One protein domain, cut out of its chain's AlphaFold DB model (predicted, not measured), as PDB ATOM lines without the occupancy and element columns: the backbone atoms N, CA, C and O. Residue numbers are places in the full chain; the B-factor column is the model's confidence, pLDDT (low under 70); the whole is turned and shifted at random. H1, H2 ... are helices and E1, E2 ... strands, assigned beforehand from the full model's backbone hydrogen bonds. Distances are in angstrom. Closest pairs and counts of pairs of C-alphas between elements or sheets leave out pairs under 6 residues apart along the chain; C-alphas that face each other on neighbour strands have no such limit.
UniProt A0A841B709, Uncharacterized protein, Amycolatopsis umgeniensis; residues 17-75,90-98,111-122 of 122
ATOM      1  N   VAL A  17     122.589  30.943   8.289       62.25
ATOM      2  CA  VAL A  17     122.318  29.678   8.964       62.25
ATOM      3  C   VAL A  17     120.990  29.159   8.439       62.25
ATOM      4  O   VAL A  17     119.940  29.731   8.723       62.25
ATOM      5  N   GLU A  18     121.038  28.084   7.665       66.69
ATOM      6  CA  GLU A  18     119.860  27.375   7.184       66.69
ATOM      7  C   GLU A  18     119.674  26.101   8.012       66.69
ATOM      8  O   GLU A  18     120.619  25.337   8.206       66.69
ATOM      9  N   GLU A  19     118.454  25.856   8.487       63.25
ATOM     10  CA  GLU A  19     118.074  24.567   9.061       63.25
ATOM     11  C   GLU A  19     117.312  23.768   8.001       63.25
ATOM     12  O   GLU A  19     116.231  24.163   7.561       63.25
ATOM     13  N   GLU A  20     117.883  22.649   7.560       63.56
ATOM     14  CA  GLU A  20     117.245  21.725   6.619       63.56
ATOM     15  C   GLU A  20     117.135  20.353   7.291       63.56
ATOM     16  O   GLU A  20     118.149  19.742   7.607       63.56
ATOM     17  N   ASP A  21     115.918  19.864   7.536       60.41
ATOM     18  CA  ASP A  21     115.670  18.577   8.213       60.41
ATOM     19  C   ASP A  21     116.346  18.443   9.602       60.41
ATOM     20  O   ASP A  21     116.789  17.359   9.985       60.41
ATOM     21  N   GLY A  22     116.446  19.541  10.363       60.41
ATOM     22  CA  GLY A  22     117.118  19.575  11.672       60.41
ATOM     23  C   GLY A  22     118.644  19.705  11.602       60.41
ATOM     24  O   GLY A  22     119.311  19.595  12.630       60.41
ATOM     25  N   ILE A  23     119.195  19.924  10.402       64.69
ATOM     26  CA  ILE A  23     120.633  20.041  10.144       64.69
ATOM     27  C   ILE A  23     121.007  21.503   9.997       64.69
ATOM     28  O   ILE A  23     120.484  22.193   9.120       64.69
ATOM     29  N   ILE A  24     121.959  21.955  10.814       69.56
ATOM     30  CA  ILE A  24     122.490  23.316  10.731       69.56
ATOM     31  C   ILE A  24     123.492  23.391   9.578       69.56
ATOM     32  O   ILE A  24     124.572  22.795   9.616       69.56
ATOM     33  N   LYS A  25     123.144  24.166   8.557       70.88
ATOM     34  CA  LYS A  25     123.971  24.481   7.395       70.88
ATOM     35  C   LYS A  25     124.400  25.940   7.472       70.88
ATOM     36  O   LYS A  25     123.568  26.825   7.623       70.88
ATOM     37  N   TYR A  26     125.692  26.197   7.300       74.19
ATOM     38  CA  TYR A  26     126.204  27.559   7.123       74.19
ATOM     39  C   TYR A  26     126.427  27.817   5.637       74.19
ATOM     40  O   TYR A  26     127.088  27.010   4.981       74.19
ATOM     41  N   ALA A  27     125.887  28.909   5.104       75.38
ATOM     42  CA  ALA A  27     125.936  29.256   3.691       75.38
ATOM     43  C   ALA A  27     126.514  30.660   3.474       75.38
ATOM     44  O   ALA A  27     125.980  31.632   3.987       75.38
ATOM     45  N   CYS A  28     127.565  30.791   2.666       73.75
ATOM     46  CA  CYS A  28     128.042  32.092   2.194       73.75
ATOM     47  C   CYS A  28     127.784  32.216   0.694       73.75
ATOM     48  O   CYS A  28     128.235  31.366  -0.081       73.75
ATOM     49  N   LEU A  29     127.104  33.293   0.295       72.94
ATOM     50  CA  LEU A  29     126.828  33.612  -1.100       72.94
ATOM     51  C   LEU A  29     127.703  34.782  -1.555       72.94
ATOM     52  O   LEU A  29     127.691  35.870  -0.980       72.94
ATOM     53  N   TYR A  30     128.444  34.569  -2.635       67.50
ATOM     54  CA  TYR A  30     129.247  35.595  -3.284       67.50
ATOM     55  C   TYR A  30     128.672  35.876  -4.670       67.50
ATOM     56  O   TYR A  30     128.533  34.960  -5.473       67.50
ATOM     57  N   ASN A  31     128.417  37.152  -4.972       62.41
ATOM     58  CA  ASN A  31     127.886  37.642  -6.256       62.41
ATOM     59  C   ASN A  31     126.416  37.272  -6.569       62.41
ATOM     60  O   ASN A  31     126.020  37.261  -7.733       62.41
ATOM     61  N   GLY A  32     125.582  37.051  -5.546       64.12
ATOM     62  CA  GLY A  32     124.139  36.829  -5.717       64.12
ATOM     63  C   GLY A  32     123.795  35.452  -6.300       64.12
ATOM     64  O   GLY A  32     124.504  34.486  -6.045       64.12
ATOM     65  N   VAL A  33     122.696  35.366  -7.064       57.84
ATOM     66  CA  VAL A  33     122.091  34.089  -7.518       57.84
ATOM     67  C   VAL A  33     122.943  33.328  -8.556       57.84
ATOM     68  O   VAL A  33     122.786  32.128  -8.734       57.84
ATOM     69  N   ASN A  34     123.863  34.020  -9.235       64.06
ATOM     70  CA  ASN A  34     124.698  33.469 -10.311       64.06
ATOM     71  C   ASN A  34     126.183  33.566  -9.934       64.06
ATOM     72  O   ASN A  34     126.970  34.223 -10.620       64.06
ATOM     73  N   GLY A  35     126.545  32.983  -8.792       74.94
ATOM     74  CA  GLY A  35     127.831  33.233  -8.151       74.94
ATOM     75  C   GLY A  35     128.503  32.014  -7.524       74.94
ATOM     76  O   GLY A  35     128.384  30.886  -8.004       74.94
ATOM     77  N   LEU A  36     129.266  32.263  -6.459       79.69
ATOM     78  CA  LEU A  36     129.934  31.234  -5.663       79.69
ATOM     79  C   LEU A  36     129.162  31.025  -4.363       79.69
ATOM     80  O   LEU A  36     128.910  31.968  -3.617       79.69
ATOM     81  N   TYR A  37     128.890  29.765  -4.071       82.62
ATOM     82  CA  TYR A  37     128.233  29.291  -2.874       82.62
ATOM     83  C   TYR A  37     129.212  28.439  -2.087       82.62
ATOM     84  O   TYR A  37     129.822  27.504  -2.616       82.62
ATOM     85  N   LEU A  38     129.359  28.763  -0.811       81.94
ATOM     86  CA  LEU A  38     130.095  27.952   0.140       81.94
ATOM     87  C   LEU A  38     129.122  27.440   1.188       81.94
ATOM     88  O   LEU A  38     128.440  28.231   1.830       81.94
ATOM     89  N   HIS A  39     129.096  26.131   1.383       82.56
ATOM     90  CA  HIS A  39     128.266  25.480   2.377       82.56
ATOM     91  C   HIS A  39     129.109  24.631   3.325       82.56
ATOM     92  O   HIS A  39     130.013  23.910   2.897       82.56
ATOM     93  N   VAL A  40     128.792  24.690   4.615       81.94
ATOM     94  CA  VAL A  40     129.422  23.868   5.653       81.94
ATOM     95  C   VAL A  40     128.340  23.097   6.395       81.94
ATOM     96  O   VAL A  40     127.374  23.688   6.874       81.94
ATOM     97  N   PHE A  41     128.530  21.784   6.490       83.00
ATOM     98  CA  PHE A  41     127.625  20.837   7.131       83.00
ATOM     99  C   PHE A  41     128.376  20.046   8.213       83.00
ATOM    100  O   PHE A  41     129.537  19.677   8.002       83.00
ATOM    101  N   PRO A  42     127.753  19.726   9.355       77.69
ATOM    102  CA  PRO A  42     128.334  18.801  10.325       77.69
ATOM    103  C   PRO A  42     128.370  17.361   9.776       77.69
ATOM    104  O   PRO A  42     127.393  16.867   9.213       77.69
ATOM    105  N   GLU A  43     129.482  16.638   9.974       78.12
ATOM    106  CA  GLU A  43     129.625  15.241   9.500       78.12
ATOM    107  C   GLU A  43     128.668  14.254  10.182       78.12
ATOM    108  O   GLU A  43     128.383  13.187   9.642       78.12
ATOM    109  N   LYS A  44     128.177  14.582  11.381       72.94
ATOM    110  CA  LYS A  44     127.314  13.687  12.170       72.94
ATOM    111  C   LYS A  44     125.929  13.486  11.553       72.94
ATOM    112  O   LYS A  44     125.243  12.538  11.918       72.94
ATOM    113  N   GLU A  45     125.532  14.369  10.643       69.12
ATOM    114  CA  GLU A  45     124.152  14.480  10.175       69.12
ATOM    115  C   GLU A  45     123.998  14.090   8.695       69.12
ATOM    116  O   GLU A  45     122.931  13.639   8.281       69.12
ATOM    117  N   ARG A  46     125.071  14.172   7.888       77.56
ATOM    118  CA  ARG A  46     125.104  13.717   6.484       77.56
ATOM    119  C   ARG A  46     126.447  13.083   6.132       77.56
ATOM    120  O   ARG A  46     127.474  13.394   6.718       77.56
ATOM    121  N   SER A  47     126.449  12.223   5.112       85.44
ATOM    122  CA  SER A  47     127.670  11.666   4.519       85.44
ATOM    123  C   SER A  47     127.937  12.263   3.136       85.44
ATOM    124  O   SER A  47     127.001  12.524   2.375       85.44
ATOM    125  N   VAL A  48     129.217  12.423   2.775       88.06
ATOM    126  CA  VAL A  48     129.621  12.918   1.444       88.06
ATOM    127  C   VAL A  48     128.963  12.112   0.313       88.06
ATOM    128  O   VAL A  48     128.366  12.738  -0.557       88.06
ATOM    129  N   PRO A  49     128.952  10.761   0.308       90.88
ATOM    130  CA  PRO A  49     128.314  10.001  -0.772       90.88
ATOM    131  C   PRO A  49     126.813  10.276  -0.930       90.88
ATOM    132  O   PRO A  49     126.319  10.355  -2.057       90.88
ATOM    133  N   SER A  50     126.087  10.451   0.181       89.81
ATOM    134  CA  SER A  50     124.658  10.782   0.151       89.81
ATOM    135  C   SER A  50     124.434  12.167  -0.454       89.81
ATOM    136  O   SER A  50     123.652  12.312  -1.393       89.81
ATOM    137  N   MET A  51     125.189  13.166   0.010       89.38
ATOM    138  CA  MET A  51     125.105  14.535  -0.504       89.38
ATOM    139  C   MET A  51     125.473  14.611  -1.984       89.38
ATOM    140  O   MET A  51     124.742  15.205  -2.766       89.38
ATOM    141  N   VAL A  52     126.553  13.944  -2.395       92.81
ATOM    142  CA  VAL A  52     126.966  13.863  -3.802       92.81
ATOM    143  C   VAL A  52     125.863  13.247  -4.658       92.81
ATOM    144  O   VAL A  52     125.554  13.764  -5.727       92.81
ATOM    145  N   THR A  53     125.241  12.164  -4.190       93.19
ATOM    146  CA  THR A  53     124.146  11.505  -4.917       93.19
ATOM    147  C   THR A  53     122.941  12.425  -5.076       93.19
ATOM    148  O   THR A  53     122.327  12.438  -6.139       93.19
ATOM    149  N   GLN A  54     122.600  13.199  -4.044       90.56
ATOM    150  CA  GLN A  54     121.496  14.155  -4.101       90.56
ATOM    151  C   GLN A  54     121.809  15.325  -5.037       90.56
ATOM    152  O   GLN A  54     121.035  15.581  -5.953       90.56
ATOM    153  N   THR A  55     122.963  15.974  -4.881       91.25
ATOM    154  CA  THR A  55     123.340  17.150  -5.678       91.25
ATOM    155  C   THR A  55     123.502  16.819  -7.160       91.25
ATOM    156  O   THR A  55     123.136  17.619  -8.013       91.25
ATOM    157  N   LYS A  56     123.966  15.612  -7.510       93.12
ATOM    158  CA  LYS A  56     124.039  15.178  -8.916       93.12
ATOM    159  C   LYS A  56     122.678  15.106  -9.616       93.12
ATOM    160  O   LYS A  56     122.650  15.168 -10.839       93.12
ATOM    161  N   LYS A  57     121.567  14.997  -8.877       92.94
ATOM    162  CA  LYS A  57     120.211  15.023  -9.458       92.94
ATOM    163  C   LYS A  57     119.842  16.390 -10.037       92.94
ATOM    164  O   LYS A  57     118.887  16.463 -10.795       92.94
ATOM    165  N   LEU A  58     120.580  17.443  -9.682       91.12
ATOM    166  CA  LEU A  58     120.396  18.791 -10.226       91.12
ATOM    167  C   LEU A  58     120.970  18.935 -11.642       91.12
ATOM    168  O   LEU A  58     120.676  19.912 -12.325       91.12
ATOM    169  N   CYS A  59     121.818  17.998 -12.070       93.81
ATOM    170  CA  CYS A  59     122.418  18.041 -13.391       93.81
ATOM    171  C   CYS A  59     121.405  17.606 -14.459       93.81
ATOM    172  O   CYS A  59     120.816  16.529 -14.357       93.81
ATOM    173  N   VAL A  60     121.269  18.397 -15.525       94.25
ATOM    174  CA  VAL A  60     120.399  18.100 -16.680       94.25
ATOM    175  C   VAL A  60     120.888  16.859 -17.436       94.25
ATOM    176  O   VAL A  60     120.104  16.063 -17.953       94.25
ATOM    177  N   LYS A  61     122.209  16.674 -17.484       92.44
ATOM    178  CA  LYS A  61     122.895  15.529 -18.096       92.44
ATOM    179  C   LYS A  61     123.819  14.868 -17.072       92.44
ATOM    180  O   LYS A  61     124.171  15.504 -16.076       92.44
ATOM    181  N   PRO A  62     124.263  13.616 -17.302       94.81
ATOM    182  CA  PRO A  62     125.251  12.985 -16.437       94.81
ATOM    183  C   PRO A  62     126.473  13.897 -16.208       94.81
ATOM    184  O   PRO A  62     127.028  14.422 -17.176       94.81
ATOM    185  N   PRO A  63     126.895  14.108 -14.950       96.75
ATOM    186  CA  PRO A  63     127.985  15.019 -14.631       96.75
ATOM    187  C   PRO A  63     129.331  14.486 -15.118       96.75
ATOM    188  O   PRO A  63     129.593  13.282 -15.066       96.75
ATOM    189  N   THR A  64     130.226  15.398 -15.495       97.44
ATOM    190  CA  THR A  64     131.615  15.045 -15.794       97.44
ATOM    191  C   THR A  64     132.426  15.047 -14.508       97.44
ATOM    192  O   THR A  64     132.600  16.081 -13.862       97.44
ATOM    193  N   MET A  65     132.913  13.870 -14.121       97.25
ATOM    194  CA  MET A  65     133.678  13.686 -12.890       97.25
ATOM    195  C   MET A  65     135.095  14.250 -13.012       97.25
ATOM    196  O   MET A  65     135.752  14.077 -14.035       97.25
ATOM    197  N   LEU A  66     135.582  14.855 -11.928       97.31
ATOM    198  CA  LEU A  66     136.938  15.383 -11.798       97.31
ATOM    199  C   LEU A  66     137.678  14.615 -10.681       97.31
ATOM    200  O   LEU A  66     137.662  15.037  -9.522       97.31
ATOM    201  N   PRO A  67     138.261  13.437 -10.981       95.69
ATOM    202  CA  PRO A  67     138.889  12.594  -9.969       95.69
ATOM    203  C   PRO A  67     140.142  13.251  -9.369       95.69
ATOM    204  O   PRO A  67     140.868  13.974 -10.045       95.69
ATOM    205  N   GLY A  68     140.414  12.966  -8.093       95.50
ATOM    206  CA  GLY A  68     141.602  13.469  -7.388       95.50
ATOM    207  C   GLY A  68     141.487  14.901  -6.851       95.50
ATOM    208  O   GLY A  68     142.461  15.418  -6.308       95.50
ATOM    209  N   ILE A  69     140.318  15.539  -6.967       96.56
ATOM    210  CA  ILE A  69     140.045  16.872  -6.419       96.56
ATOM    211  C   ILE A  69     139.025  16.753  -5.280       96.56
ATOM    212  O   ILE A  69     137.870  16.393  -5.506       96.56
ATOM    213  N   GLY A  70     139.452  17.086  -4.056       94.44
ATOM    214  CA  GLY A  70     138.628  16.926  -2.852       94.44
ATOM    215  C   GLY A  70     138.277  15.459  -2.564       94.44
ATOM    216  O   GLY A  70     138.969  14.547  -3.009       94.44
ATOM    217  N   ASP A  71     137.194  15.237  -1.821       95.19
ATOM    218  CA  ASP A  71     136.576  13.910  -1.678       95.19
ATOM    219  C   ASP A  71     135.698  13.566  -2.895       95.19
ATOM    220  O   ASP A  71     135.567  12.401  -3.268       95.19
ATOM    221  N   ALA A  72     135.083  14.578  -3.517       97.06
ATOM    222  CA  ALA A  72     134.348  14.448  -4.770       97.06
ATOM    223  C   ALA A  72     134.287  15.793  -5.498       97.06
ATOM    224  O   ALA A  72     133.946  16.809  -4.894       97.06
ATOM    225  N   ALA A  73     134.532  15.786  -6.807       97.50
ATOM    226  CA  ALA A  73     134.370  16.959  -7.654       97.50
ATOM    227  C   ALA A  73     133.804  16.584  -9.024       97.50
ATOM    228  O   ALA A  73     134.064  15.496  -9.551       97.50
ATOM    229  N   TRP A  74     133.001  17.479  -9.589       97.69
ATOM    230  CA  TRP A  74     132.453  17.351 -10.936       97.69
ATOM    231  C   TRP A  74     132.003  18.708 -11.468       97.69
ATOM    232  O   TRP A  74     131.881  19.681 -10.718       97.69
ATOM    233  N   TYR A  75     131.714  18.745 -12.763       96.69
ATOM    234  CA  TYR A  75     130.959  19.830 -13.365       96.69
ATOM    235  C   TYR A  75     129.802  19.290 -14.205       96.69
ATOM    236  O   TYR A  75     129.852  18.166 -14.718       96.69
ATOM    237  N   ARG A  90     136.084  16.973   3.243       92.12
ATOM    238  CA  ARG A  90     136.011  16.831   4.696       92.12
ATOM    239  C   ARG A  90     137.178  17.523   5.380       92.12
ATOM    240  O   ARG A  90     138.314  17.474   4.910       92.12
ATOM    241  N   GLY A  91     136.899  18.133   6.525       86.25
ATOM    242  CA  GLY A  91     137.905  18.754   7.379       86.25
ATOM    243  C   GLY A  91     137.319  19.171   8.723       86.25
ATOM    244  O   GLY A  91     136.201  19.667   8.784       86.25
ATOM    245  N   HIS A  92     138.071  18.971   9.809       85.38
ATOM    246  CA  HIS A  92     137.685  19.382  11.170       85.38
ATOM    247  C   HIS A  92     136.295  18.884  11.638       85.38
ATOM    248  O   HIS A  92     135.589  19.597  12.346       85.38
ATOM    249  N   GLY A  93     135.891  17.667  11.249       85.00
ATOM    250  CA  GLY A  93     134.575  17.103  11.598       85.00
ATOM    251  C   GLY A  93     133.401  17.728  10.833       85.00
ATOM    252  O   GLY A  93     132.249  17.626  11.262       85.00
ATOM    253  N   GLN A  94     133.690  18.412   9.724       88.50
ATOM    254  CA  GLN A  94     132.721  19.088   8.872       88.50
ATOM    255  C   GLN A  94     132.869  18.625   7.421       88.50
ATOM    256  O   GLN A  94     133.977  18.401   6.928       88.50
ATOM    257  N   ILE A  95     131.742  18.556   6.721       91.06
ATOM    258  CA  ILE A  95     131.682  18.454   5.268       91.06
ATOM    259  C   ILE A  95     131.571  19.869   4.719       91.06
ATOM    260  O   ILE A  95     130.639  20.605   5.037       91.06
ATOM    261  N   ARG A  96     132.513  20.241   3.864       92.12
ATOM    262  CA  ARG A  96     132.528  21.523   3.175       92.12
ATOM    263  C   ARG A  96     132.223  21.301   1.706       92.12
ATOM    264  O   ARG A  96     132.766  20.393   1.076       92.12
ATOM    265  N   PHE A  97     131.338  22.127   1.178       92.38
ATOM    266  CA  PHE A  97     130.853  22.060  -0.187       92.38
ATOM    267  C   PHE A  97     131.004  23.434  -0.829       92.38
ATOM    268  O   PHE A  97     130.470  24.417  -0.325       92.38
ATOM    269  N   ALA A  98     131.732  23.501  -1.937       93.12
ATOM    270  CA  ALA A  98     131.784  24.683  -2.782       93.12
ATOM    271  C   ALA A  98     131.048  24.420  -4.090       93.12
ATOM    272  O   ALA A  98     131.239  23.376  -4.719       93.12
ATOM    273  N   TYR A 111     136.934  24.319 -15.787       95.06
ATOM    274  CA  TYR A 111     136.210  23.614 -14.715       95.06
ATOM    275  C   TYR A 111     137.156  22.886 -13.767       95.06
ATOM    276  O   TYR A 111     137.038  23.021 -12.549       95.06
ATOM    277  N   GLU A 112     138.143  22.175 -14.312       96.00
ATOM    278  CA  GLU A 112     139.154  21.500 -13.501       96.00
ATOM    279  C   GLU A 112     139.970  22.503 -12.669       96.00
ATOM    280  O   GLU A 112     140.174  22.307 -11.469       96.00
ATOM    281  N   THR A 113     140.396  23.609 -13.281       95.88
ATOM    282  CA  THR A 113     141.152  24.662 -12.591       95.88
ATOM    283  C   THR A 113     140.338  25.280 -11.457       95.88
ATOM    284  O   THR A 113     140.851  25.425 -10.347       95.88
ATOM    285  N   MET A 114     139.064  25.604 -11.692       93.44
ATOM    286  CA  MET A 114     138.179  26.117 -10.645       93.44
ATOM    287  C   MET A 114     138.009  25.097  -9.524       93.44
ATOM    288  O   MET A 114     138.205  25.450  -8.364       93.44
ATOM    289  N   ALA A 115     137.736  23.833  -9.850       96.12
ATOM    290  CA  ALA A 115     137.582  22.782  -8.852       96.12
ATOM    291  C   ALA A 115     138.830  22.651  -7.960       96.12
ATOM    292  O   ALA A 115     138.703  22.600  -6.735       96.12
ATOM    293  N   LYS A 116     140.041  22.694  -8.539       96.44
ATOM    294  CA  LYS A 116     141.303  22.709  -7.772       96.44
ATOM    295  C   LYS A 116     141.375  23.909  -6.831       96.44
ATOM    296  O   LYS A 116     141.642  23.744  -5.643       96.44
ATOM    297  N   ARG A 117     141.079  25.113  -7.332       93.75
ATOM    298  CA  ARG A 117     141.102  26.343  -6.523       93.75
ATOM    299  C   ARG A 117     140.092  26.326  -5.383       93.75
ATOM    300  O   ARG A 117     140.403  26.846  -4.310       93.75
ATOM    301  N   LEU A 118     138.915  25.748  -5.596       92.38
ATOM    302  CA  LEU A 118     137.919  25.558  -4.546       92.38
ATOM    303  C   LEU A 118     138.430  24.553  -3.508       92.38
ATOM    304  O   LEU A 118     138.474  24.879  -2.327       92.38
ATOM    305  N   ALA A 119     138.914  23.385  -3.935       93.94
ATOM    306  CA  ALA A 119     139.430  22.345  -3.041       93.94
ATOM    307  C   ALA A 119     140.616  22.797  -2.167       93.94
ATOM    308  O   ALA A 119     140.758  22.326  -1.038       93.94
ATOM    309  N   GLU A 120     141.465  23.697  -2.671       91.94
ATOM    310  CA  GLU A 120     142.562  24.320  -1.910       91.94
ATOM    311  C   GLU A 120     142.062  25.188  -0.742       91.94
ATOM    312  O   GLU A 120     142.768  25.337   0.250       91.94
ATOM    313  N   ARG A 121     140.868  25.782  -0.874       85.25
ATOM    314  CA  ARG A 121     140.300  26.757   0.074       85.25
ATOM    315  C   ARG A 121     139.259  26.152   1.019       85.25
ATOM    316  O   ARG A 121     138.995  26.743   2.063       85.25
ATOM    317  N   LEU A 122     138.675  25.013   0.641       86.38
ATOM    318  CA  LEU A 122     137.834  24.186   1.509       86.38
ATOM    319  C   LEU A 122     138.674  23.514   2.594       86.38
ATOM    320  O   LEU A 122     138.215  23.515   3.755       86.38
TER     321      LEU A 122
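This is residues 17 to 75, 90 to 98 and 111 to 122 of the 122 residues of an uncharacterized protein of Amycolatopsis umgeniensis (UniProt A0A841B709). A strongly twisted antiparallel sheet of four strands, in the order E1, E2, E3, E5, forms a wall, with E1 at one edge and E5 at the other. Two helices, H1 and H2, meet this wall with only part of their length, and the short strand E4 sits between them, outside the sheet. The printed part has 80 residues with two named helices and five named strands, in the order E1, E2, E3, H1, E4, E5, H2, and its class is mixed, helices and strands. The whole is compact, with a radius of gyration of the C-alphas of 12.8 A, and rounded, spanning 32 by 28 by 27 A.

E1, residues 17 to 20, and E2, residues 23 to 30, form a hairpin of antiparallel neighbours at 130 degrees, with N 18 and O 25 2.8 A apart. E2 forms a second hairpin with E3, residues 36 to 42, antiparallel at 162 degrees, with N 28 and O 38 2.8 A apart. E1, E2 and E3 are a meander, each strand the antiparallel neighbour of the one before. The pairing of E2 is staggered: its residues 23 to 26 pair with E1 and its residues 26 to 30 with E3. H1, residues 48 to 58, only grazes the sheet, with its residues 48 to 52. E4, residues 72 to 75, pairs with no named strand; the closest C-alphas of H1 and E4 are those of Val 52 and Ala 72, 7.5 A apart. E5, residues 94 to 98, is the antiparallel neighbour of E3 at 166 degrees, with N 39 and O 97 2.8 A apart. H2, residues 111 to 121, only grazes the sheet, with its residues 115 to 121; its closest C-alphas with E5 are those of Leu 118 and Ala 98, 6.4 A apart. H1 and H2 are apart. Of the O i to N i+4 pairs, 5 of 7 in H1 and 6 of 7 in H2 are within hydrogen-bond range.

E1 begins at C-alpha 17, (122.318, 29.678, 8.964). E2 is 22.3 A long, E3 20.3 A and E5 13.0 A. H1 is 16.0 A long and begins at C-alpha 48, (129.621, 12.918, 1.444). H2, 15.7 A long, ends at C-alpha 121, (140.300, 26.757, 0.074).

The C-alphas farthest apart, those of Gly 22 and Thr 113, are 34.5 A apart. Residues 76 to 89 and 99 to 110 are not printed, with gaps between C-alphas of 19.0 A and 12.8 A. The link from H1 to E4 is long. The mean pLDDT of the printed part is 84.7; residues 17 to 24, 30 to 34 and 45 are under 70.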